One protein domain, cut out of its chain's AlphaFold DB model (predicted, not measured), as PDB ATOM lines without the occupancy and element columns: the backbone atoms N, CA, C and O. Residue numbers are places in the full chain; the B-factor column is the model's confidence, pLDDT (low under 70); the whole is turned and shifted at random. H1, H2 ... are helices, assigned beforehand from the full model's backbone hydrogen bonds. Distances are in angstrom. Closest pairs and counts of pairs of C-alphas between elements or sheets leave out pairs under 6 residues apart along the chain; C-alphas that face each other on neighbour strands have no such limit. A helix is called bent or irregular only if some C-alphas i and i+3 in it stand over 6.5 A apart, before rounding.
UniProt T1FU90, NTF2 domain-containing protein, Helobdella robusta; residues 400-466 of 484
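Overview. This is residues 400 to 466 of the 484 residues of the protein "NTF2 domain-containing protein" of Helobdella robusta (UniProt T1FU90). The longest helix, H4, packs side by side with H1 at one end of a loose, flat model, and a long loop runs from this pair to the far end, where residues 420 to 426 stick out free. The chain folds back from there through the short H2 and then H3, neither of which touches another helix, and a short strand-like pairing ties residues 412 to 413 to 453 to 454. The printed part has 67 residues with four named helices, H1, H2, H3 and H4 in chain order, and no named strand. The class is all helix, though named helices hold 28 of the 67 residues. The radius of gyration of the C-alphas is 13.9 A, and the spans are 40 by 28 by 14 A.

Arrangement. H4, residues 456 to 464, touches H1, residues 400 to 406, where the closest C-alphas, those of Arg 456 and Ala 404, are 6.1 A apart. They run opposite ways at a shallow tilt of 32 degrees. Residues 412 to 413 pair antiparallel with residues 453 to 454. H3, residues 445 to 451, is apart from H4 and H1. H2, residues 431 to 435, is apart from H1, H3 and H4. Every O i to N i+4 pair is within hydrogen-bond range in H4, against 0 of 3 in H1, 0 of 1 in H2 and 0 of 3 in H3; their O i to N i+3 pairs within range are 3 of 4, 0 of 2 and 2 of 4.

Along the chain. H4 is 12.3 A long and ends at C-alpha 464 (37.576, 18.210, -41.030). H1 begins at C-alpha 400 (42.326, 14.798, -42.860), is 10.9 A long and is only just irregular, with C-alphas 402 and 405 6.8 A apart. H3 is 11.1 A long and irregular, with C-alphas 446 and 449 7.1 A apart. H2 measures 6.8 A.

Size, cuts and confidence. The farthest C-alphas, those of Asp 409 and Thr 425, are 42.0 A apart. The printed part has no cut. The link from H1 to H2 is long, with 24 residues; H2 to H3 is short and H3 to H4 tight. Mean pLDDT of the printed part is 82.1, with residues 421 to 428 and 445 to 450 under 70.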
ATOM      1  N   ARG A 400      42.479  15.963 -43.749       88.50
ATOM      2  CA  ARG A 400      42.326  14.798 -42.860       88.50
ATOM      3  C   ARG A 400      41.660  13.579 -43.518       88.50
ATOM      4  O   ARG A 400      41.388  12.601 -42.833       88.50
ATOM      5  N   GLU A 401      41.384  13.604 -44.826       86.88
ATOM      6  CA  GLU A 401      40.828  12.451 -45.562       86.88
ATOM      7  C   GLU A 401      41.749  11.233 -45.565       86.88
ATOM      8  O   GLU A 401      41.259  10.107 -45.507       86.88
ATOM      9  N   GLY A 402      43.071  11.447 -45.564       86.12
ATOM     10  CA  GLY A 402      44.058  10.363 -45.524       86.12
ATOM     11  C   GLY A 402      43.947   9.473 -44.280       86.12
ATOM     12  O   GLY A 402      44.412   8.339 -44.294       86.12
ATOM     13  N   LEU A 403      43.269   9.945 -43.227       90.44
ATOM     14  CA  LEU A 403      43.012   9.176 -42.010       90.44
ATOM     15  C   LEU A 403      41.881   8.154 -42.165       90.44
ATOM     16  O   LEU A 403      41.702   7.331 -41.274       90.44
ATOM     17  N   ALA A 404      41.119   8.168 -43.265       88.44
ATOM     18  CA  ALA A 404      40.009   7.235 -43.462       88.44
ATOM     19  C   ALA A 404      40.454   5.765 -43.367       88.44
ATOM     20  O   ALA A 404      39.722   4.950 -42.814       88.44
ATOM     21  N   GLY A 405      41.666   5.444 -43.838       88.75
ATOM     22  CA  GLY A 405      42.247   4.100 -43.743       88.75
ATOM     23  C   GLY A 405      42.694   3.691 -42.334       88.75
ATOM     24  O   GLY A 405      42.906   2.509 -42.094       88.75
ATOM     25  N   ALA A 406      42.818   4.639 -41.399       90.75
ATOM     26  CA  ALA A 406      43.183   4.364 -40.008       90.75
ATOM     27  C   ALA A 406      41.966   4.043 -39.119       90.75
ATOM     28  O   ALA A 406      42.133   3.540 -38.009       90.75
ATOM     29  N   TYR A 407      40.742   4.335 -39.578       93.75
ATOM     30  CA  TYR A 407      39.513   4.116 -38.815       93.75
ATOM     31  C   TYR A 407      38.746   2.889 -39.306       93.75
ATOM     32  O   TYR A 407      38.462   2.743 -40.492       93.75
ATOM     33  N   HIS A 408      38.329   2.045 -38.364       94.44
ATOM     34  CA  HIS A 408      37.416   0.935 -38.629       94.44
ATOM     35  C   HIS A 408      35.994   1.434 -38.961       94.44
ATOM     36  O   HIS A 408      35.564   2.486 -38.479       94.44
ATOM     37  N   ASP A 409      35.214   0.650 -39.712       90.62
ATOM     38  CA  ASP A 409      33.835   1.004 -40.095       90.62
ATOM     39  C   ASP A 409      32.889   1.146 -38.886       90.62
ATOM     40  O   ASP A 409      31.891   1.858 -38.952       90.62
ATOM     41  N   GLN A 410      33.234   0.520 -37.757       91.69
ATOM     42  CA  GLN A 410      32.529   0.634 -36.471       91.69
ATOM     43  C   GLN A 410      33.287   1.481 -35.433       91.69
ATOM     44  O   GLN A 410      33.006   1.397 -34.239       91.69
ATOM     45  N   ALA A 411      34.284   2.266 -35.852       93.00
ATOM     46  CA  ALA A 411      35.028   3.117 -34.932       93.00
ATOM     47  C   ALA A 411      34.116   4.170 -34.287       93.00
ATOM     48  O   ALA A 411      33.184   4.678 -34.912       93.00
ATOM     49  N   ILE A 412      34.416   4.520 -33.036       92.50
ATOM     50  CA  ILE A 412      33.679   5.523 -32.267       92.50
ATOM     51  C   ILE A 412      34.626   6.665 -31.914       92.50
ATOM     52  O   ILE A 412      35.725   6.442 -31.409       92.50
ATOM     53  N   PHE A 413      34.184   7.899 -32.133       92.00
ATOM     54  CA  PHE A 413      34.951   9.102 -31.827       92.00
ATOM     55  C   PHE A 413      34.139  10.076 -30.974       92.00
ATOM     56  O   PHE A 413      32.951  10.304 -31.202       92.00
ATOM     57  N   SER A 414      34.798  10.692 -29.994       90.50
ATOM     58  CA  SER A 414      34.229  11.787 -29.212       90.50
ATOM     59  C   SER A 414      35.329  12.739 -28.751       90.50
ATOM     60  O   SER A 414      36.468  12.330 -28.530       90.50
ATOM     61  N   VAL A 415      34.987  14.015 -28.591       90.44
ATOM     62  CA  VAL A 415      35.900  15.061 -28.108       90.44
ATOM     63  C   VAL A 415      35.436  15.500 -26.730       90.44
ATOM     64  O   VAL A 415      34.242  15.659 -26.520       90.44
ATOM     65  N   SER A 416      36.340  15.741 -25.780       88.62
ATOM     66  CA  SER A 416      35.981  16.307 -24.473       88.62
ATOM     67  C   SER A 416      36.800  17.561 -24.194       88.62
ATOM     68  O   SER A 416      38.020  17.506 -24.091       88.62
ATOM     69  N   ALA A 417      36.120  18.698 -24.060       86.69
ATOM     70  CA  ALA A 417      36.725  19.993 -23.761       86.69
ATOM     71  C   ALA A 417      36.046  20.658 -22.555       86.69
ATOM     72  O   ALA A 417      34.826  20.554 -22.371       86.69
ATOM     73  N   PHE A 418      36.839  21.344 -21.725       84.12
ATOM     74  CA  PHE A 418      36.381  22.007 -20.504       84.12
ATOM     75  C   PHE A 418      37.242  23.235 -20.143       84.12
ATOM     76  O   PHE A 418      38.465  23.152 -20.112       84.12
ATOM     77  N   PHE A 419      36.594  24.353 -19.786       78.50
ATOM     78  CA  PHE A 419      37.244  25.554 -19.241       78.50
ATOM     79  C   PHE A 419      37.512  25.465 -17.735       78.50
ATOM     80  O   PHE A 419      36.585  25.560 -16.924       78.50
ATOM     81  N   ASN A 420      38.777  25.376 -17.332       72.75
ATOM     82  CA  ASN A 420      39.137  25.317 -15.917       72.75
ATOM     83  C   ASN A 420      38.966  26.678 -15.202       72.75
ATOM     84  O   ASN A 420      39.849  27.531 -15.220       72.75
ATOM     85  N   ARG A 421      37.861  26.877 -14.482       67.25
ATOM     86  CA  ARG A 421      37.565  28.152 -13.798       67.25
ATOM     87  C   ARG A 421      38.625  28.620 -12.780       67.25
ATOM     88  O   ARG A 421      38.573  29.775 -12.382       67.25
ATOM     89  N   THR A 422      39.582  27.781 -12.368       69.25
ATOM     90  CA  THR A 422      40.659  28.172 -11.435       69.25
ATOM     91  C   THR A 422      41.896  28.776 -12.114       69.25
ATOM     92  O   THR A 422      42.809  29.209 -11.420       69.25
ATOM     93  N   GLN A 423      41.968  28.792 -13.451       63.56
ATOM     94  CA  GLN A 423      43.095  29.337 -14.227       63.56
ATOM     95  C   GLN A 423      42.585  30.341 -15.269       63.56
ATOM     96  O   GLN A 423      42.651  30.095 -16.467       63.56
ATOM     97  N   ILE A 424      42.030  31.461 -14.801       60.56
ATOM     98  CA  ILE A 424      41.321  32.442 -15.644       60.56
ATOM     99  C   ILE A 424      42.277  33.201 -16.583       60.56
ATOM    100  O   ILE A 424      41.885  33.589 -17.676       60.56
ATOM    101  N   THR A 425      43.538  33.391 -16.189       60.12
ATOM    102  CA  THR A 425      44.464  34.309 -16.873       60.12
ATOM    103  C   THR A 425      45.253  33.703 -18.039       60.12
ATOM    104  O   THR A 425      45.796  34.465 -18.826       60.12
ATOM    105  N   ASN A 426      45.292  32.371 -18.194       61.06
ATOM    106  CA  ASN A 426      46.125  31.678 -19.197       61.06
ATOM    107  C   ASN A 426      45.336  30.671 -20.059       61.06
ATOM    108  O   ASN A 426      45.889  29.659 -20.493       61.06
ATOM    109  N   GLN A 427      44.033  30.885 -20.265       64.62
ATOM    110  CA  GLN A 427      43.217  29.935 -21.024       64.62
ATOM    111  C   GLN A 427      43.159  30.229 -22.512       64.62
ATOM    112  O   GLN A 427      42.695  31.281 -22.942       64.62
ATOM    113  N   SER A 428      43.567  29.230 -23.289       69.50
ATOM    114  CA  SER A 428      43.324  29.149 -24.723       69.50
ATOM    115  C   SER A 428      41.819  29.129 -25.002       69.50
ATOM    116  O   SER A 428      41.036  28.538 -24.251       69.50
ATOM    117  N   ASN A 429      41.406  29.752 -26.102       79.75
ATOM    118  CA  ASN A 429      40.016  29.719 -26.531       79.75
ATOM    119  C   ASN A 429      39.637  28.296 -26.982       79.75
ATOM    120  O   ASN A 429      40.203  27.775 -27.937       79.75
ATOM    121  N   LEU A 430      38.685  27.668 -26.286       83.62
ATOM    122  CA  LEU A 430      38.182  26.320 -26.592       83.62
ATOM    123  C   LEU A 430      36.760  26.346 -27.176       83.62
ATOM    124  O   LEU A 430      36.091  25.312 -27.204       83.62
ATOM    125  N   SER A 431      36.266  27.512 -27.607       83.25
ATOM    126  CA  SER A 431      34.880  27.699 -28.059       83.25
ATOM    127  C   SER A 431      34.468  26.731 -29.176       83.25
ATOM    128  O   SER A 431      33.349  26.223 -29.157       83.25
ATOM    129  N   GLU A 432      35.370  26.428 -30.110       84.31
ATOM    130  CA  GLU A 432      35.114  25.516 -31.231       84.31
ATOM    131  C   GLU A 432      35.010  24.055 -30.785       84.31
ATOM    132  O   GLU A 432      34.082  23.348 -31.178       84.31
ATOM    133  N   TYR A 433      35.882  23.629 -29.870       86.12
ATOM    134  CA  TYR A 433      35.866  22.279 -29.301       86.12
ATOM    135  C   TYR A 433      34.677  22.050 -28.363       86.12
ATOM    136  O   TYR A 433      34.175  20.935 -28.247       86.12
ATOM    137  N   ILE A 434      34.188  23.100 -27.697       84.94
ATOM    138  CA  ILE A 434      33.053  23.002 -26.771       84.94
ATOM    139  C   ILE A 434      31.745  22.684 -27.491       84.94
ATOM    140  O   ILE A 434      30.930  21.949 -26.932       84.94
ATOM    141  N   LYS A 435      31.568  23.145 -28.735       83.38
ATOM    142  CA  LYS A 435      30.373  22.853 -29.550       83.38
ATOM    143  C   LYS A 435      30.171  21.353 -29.777       83.38
ATOM    144  O   LYS A 435      29.040  20.886 -29.815       83.38
ATOM    145  N   ILE A 436      31.268  20.608 -29.897       85.56
ATOM    146  CA  ILE A 436      31.264  19.156 -30.119       85.56
ATOM    147  C   ILE A 436      31.685  18.359 -28.873       85.56
ATOM    148  O   ILE A 436      31.831  17.143 -28.941       85.56
ATOM    149  N   SER A 437      31.890  19.029 -27.734       86.50
ATOM    150  CA  SER A 437      32.369  18.400 -26.502       86.50
ATOM    151  C   SER A 437      31.323  17.441 -25.939       86.50
ATOM    152  O   SER A 437      30.171  17.825 -25.749       86.50
ATOM    153  N   HIS A 438      31.745  16.223 -25.618       86.12
ATOM    154  CA  HIS A 438      31.001  15.137 -24.994       86.12
ATOM    155  C   HIS A 438      31.494  14.929 -23.545       86.12
ATOM    156  O   HIS A 438      32.135  13.941 -23.186       86.12
ATOM    157  N   ASN A 439      31.247  15.919 -22.682       84.81
ATOM    158  CA  ASN A 439      31.490  15.846 -21.241       84.81
ATOM    159  C   ASN A 439      30.205  15.484 -20.477       84.81
ATOM    160  O   ASN A 439      29.388  16.350 -20.160       84.81
ATOM    161  N   LEU A 440      30.065  14.207 -20.115       83.25
ATOM    162  CA  LEU A 440      28.886  13.659 -19.428       83.25
ATOM    163  C   LEU A 440      28.541  14.342 -18.094       83.25
ATOM    164  O   LEU A 440      27.396  14.269 -17.663       83.25
ATOM    165  N   LYS A 441      29.499  15.018 -17.439       81.50
ATOM    166  CA  LYS A 441      29.246  15.764 -16.192       81.50
ATOM    167  C   LYS A 441      28.542  17.107 -16.415       81.50
ATOM    168  O   LYS A 441      28.196  17.768 -15.443       81.50
ATOM    169  N   ARG A 442      28.432  17.567 -17.665       73.88
ATOM    170  CA  ARG A 442      28.003  18.934 -18.014       73.88
ATOM    171  C   ARG A 442      26.901  19.003 -19.055       73.88
ATOM    172  O   ARG A 442      26.365  20.082 -19.268       73.88
ATOM    173  N   ILE A 443      26.636  17.894 -19.729       74.38
ATOM    174  CA  ILE A 443      25.697  17.819 -20.842       74.38
ATOM    175  C   ILE A 443      24.421  17.148 -20.354       74.38
ATOM    176  O   ILE A 443      24.483  16.137 -19.648       74.38
ATOM    177  N   GLU A 444      23.283  17.716 -20.740       71.12
ATOM    178  CA  GLU A 444      21.958  17.159 -20.475       71.12
ATOM    179  C   GLU A 444      21.736  15.863 -21.271       71.12
ATOM    180  O   GLU A 444      22.266  15.692 -22.369       71.12
ATOM    181  N   ASP A 445      20.953  14.926 -20.727       64.44
ATOM    182  CA  ASP A 445      20.840  13.551 -21.248       64.44
ATOM    183  C   ASP A 445      20.482  13.457 -22.739       64.44
ATOM    184  O   ASP A 445      20.976  12.574 -23.441       64.44
ATOM    185  N   ARG A 446      19.697  14.408 -23.253       63.81
ATOM    186  CA  ARG A 446      19.219  14.423 -24.642       63.81
ATOM    187  C   ARG A 446      20.319  14.682 -25.679       63.81
ATOM    188  O   ARG A 446      20.176  14.277 -26.827       63.81
ATOM    189  N   GLU A 447      21.421  15.327 -25.295       65.44
ATOM    190  CA  GLU A 447      22.516  15.687 -26.210       65.44
ATOM    191  C   GLU A 447      23.691  14.696 -26.178       65.44
ATOM    192  O   GLU A 447      24.609  14.805 -26.993       65.44
ATOM    193  N   LYS A 448      23.678  13.721 -25.257       66.94
ATOM    194  CA  LYS A 448      24.792  12.778 -25.051       66.94
ATOM    195  C   LYS A 448      25.041  11.906 -26.284       66.94
ATOM    196  O   LYS A 448      26.162  11.836 -26.773       66.94
ATOM    197  N   LEU A 449      23.982  11.327 -26.849       64.62
ATOM    198  CA  LEU A 449      24.076  10.456 -28.028       64.62
ATOM    199  C   LEU A 449      24.404  11.221 -29.325       64.62
ATOM    200  O   LEU A 449      24.951  10.641 -30.250       64.62
ATOM    201  N   LEU A 450      24.124  12.528 -29.386       69.88
ATOM    202  CA  LEU A 450      24.316  13.352 -30.590       69.88
ATOM    203  C   LEU A 450      25.762  13.837 -30.790       69.88
ATOM    204  O   LEU A 450      26.101  14.362 -31.858       69.88
ATOM    205  N   ARG A 451      26.611  13.717 -29.760       77.38
ATOM    206  CA  ARG A 451      28.007  14.200 -29.759       77.38
ATOM    207  C   ARG A 451      29.044  13.081 -29.850       77.38
ATOM    208  O   ARG A 451      30.242  13.356 -29.818       77.38
ATOM    209  N   VAL A 452      28.582  11.844 -29.992       85.88
ATOM    210  CA  VAL A 452      29.398  10.686 -30.350       85.88
ATOM    211  C   VAL A 452      29.266  10.473 -31.856       85.88
ATOM    212  O   VAL A 452      28.175  10.609 -32.400       85.88
ATOM    213  N   ARG A 453      30.382  10.190 -32.527       88.12
ATOM    214  CA  ARG A 453      30.440   9.912 -33.965       88.12
ATOM    215  C   ARG A 453      30.735   8.441 -34.168       88.12
ATOM    216  O   ARG A 453      31.646   7.928 -33.515       88.12
ATOM    217  N   SER A 454      29.977   7.788 -35.039       88.81
ATOM    218  CA  SER A 454      30.121   6.365 -35.319       88.81
ATOM    219  C   SER A 454      30.411   6.140 -36.795       88.81
ATOM    220  O   SER A 454      29.704   6.632 -37.669       88.81
ATOM    221  N   GLY A 455      31.436   5.341 -37.056       89.12
ATOM    222  CA  GLY A 455      31.872   4.978 -38.394       89.12
ATOM    223  C   GLY A 455      32.781   6.010 -39.049       89.12
ATOM    224  O   GLY A 455      32.725   7.214 -38.784       89.12
ATOM    225  N   ARG A 456      33.655   5.513 -39.927       90.50
ATOM    226  CA  ARG A 456      34.757   6.283 -40.521       90.50
ATOM    227  C   ARG A 456      34.310   7.606 -41.155       90.50
ATOM    228  O   ARG A 456      34.966   8.623 -40.966       90.50
ATOM    229  N   GLU A 457      33.180   7.630 -41.856       88.88
ATOM    230  CA  GLU A 457      32.728   8.812 -42.604       88.88
ATOM    231  C   GLU A 457      32.326   9.963 -41.675       88.88
ATOM    232  O   GLU A 457      32.728  11.113 -41.880       88.88
ATOM    233  N   GLU A 458      31.583   9.654 -40.608       88.62
ATOM    234  CA  GLU A 458      31.145  10.645 -39.626       88.62
ATOM    235  C   GLU A 458      32.333  11.186 -38.813       88.62
ATOM    236  O   GLU A 458      32.390  12.380 -38.485       88.62
ATOM    237  N   ILE A 459      33.317  10.319 -38.539       92.06
ATOM    238  CA  ILE A 459      34.571  10.677 -37.873       92.06
ATOM    239  C   ILE A 459      35.367  11.648 -38.742       92.06
ATOM    240  O   ILE A 459      35.650  12.755 -38.288       92.06
ATOM    241  N   ILE A 460      35.669  11.300 -39.997       91.19
ATOM    242  CA  ILE A 460      36.446  12.167 -40.897       91.19
ATOM    243  C   ILE A 460      35.723  13.497 -41.149       91.19
ATOM    244  O   ILE A 460      36.352  14.556 -41.113       91.19
ATOM    245  N   SER A 461      34.398  13.480 -41.327       90.56
ATOM    246  CA  SER A 461      33.585  14.701 -41.449       90.56
ATOM    247  C   SER A 461      33.708  15.606 -40.220       90.56
ATOM    248  O   SER A 461      33.788  16.831 -40.340       90.56
ATOM    249  N   THR A 462      33.772  15.018 -39.024       89.62
ATOM    250  CA  THR A 462      33.967  15.762 -37.774       89.62
ATOM    251  C   THR A 462      35.399  16.266 -37.638       89.62
ATOM    252  O   THR A 462      35.596  17.425 -37.280       89.62
ATOM    253  N   LEU A 463      36.393  15.445 -37.984       90.75
ATOM    254  CA  LEU A 463      37.797  15.839 -37.976       90.75
ATOM    255  C   LEU A 463      38.049  17.014 -38.921       90.75
ATOM    256  O   LEU A 463      38.732  17.945 -38.530       90.75
ATOM    257  N   LYS A 464      37.453  17.057 -40.115       89.31
ATOM    258  CA  LYS A 464      37.576  18.210 -41.030       89.31
ATOM    259  C   LYS A 464      37.050  19.528 -40.452       89.31
ATOM    260  O   LYS A 464      37.524  20.588 -40.840       89.31
ATOM    261  N   LYS A 465      36.072  19.475 -39.541       88.38
ATOM    262  CA  LYS A 465      35.492  20.665 -38.890       88.38
ATOM    263  C   LYS A 465      36.351  21.198 -37.742       88.38
ATOM    264  O   LYS A 465      36.078  22.292 -37.259       88.38
ATOM    265  N   LEU A 466      37.333  20.428 -37.272       89.25
ATOM    266  CA  LEU A 466      38.247  20.864 -36.220       89.25
ATOM    267  C   LEU A 466      39.291  21.848 -36.772       89.25
ATOM    268  O   LEU A 466      39.725  21.676 -37.913       89.25
TER     269      LEU A 466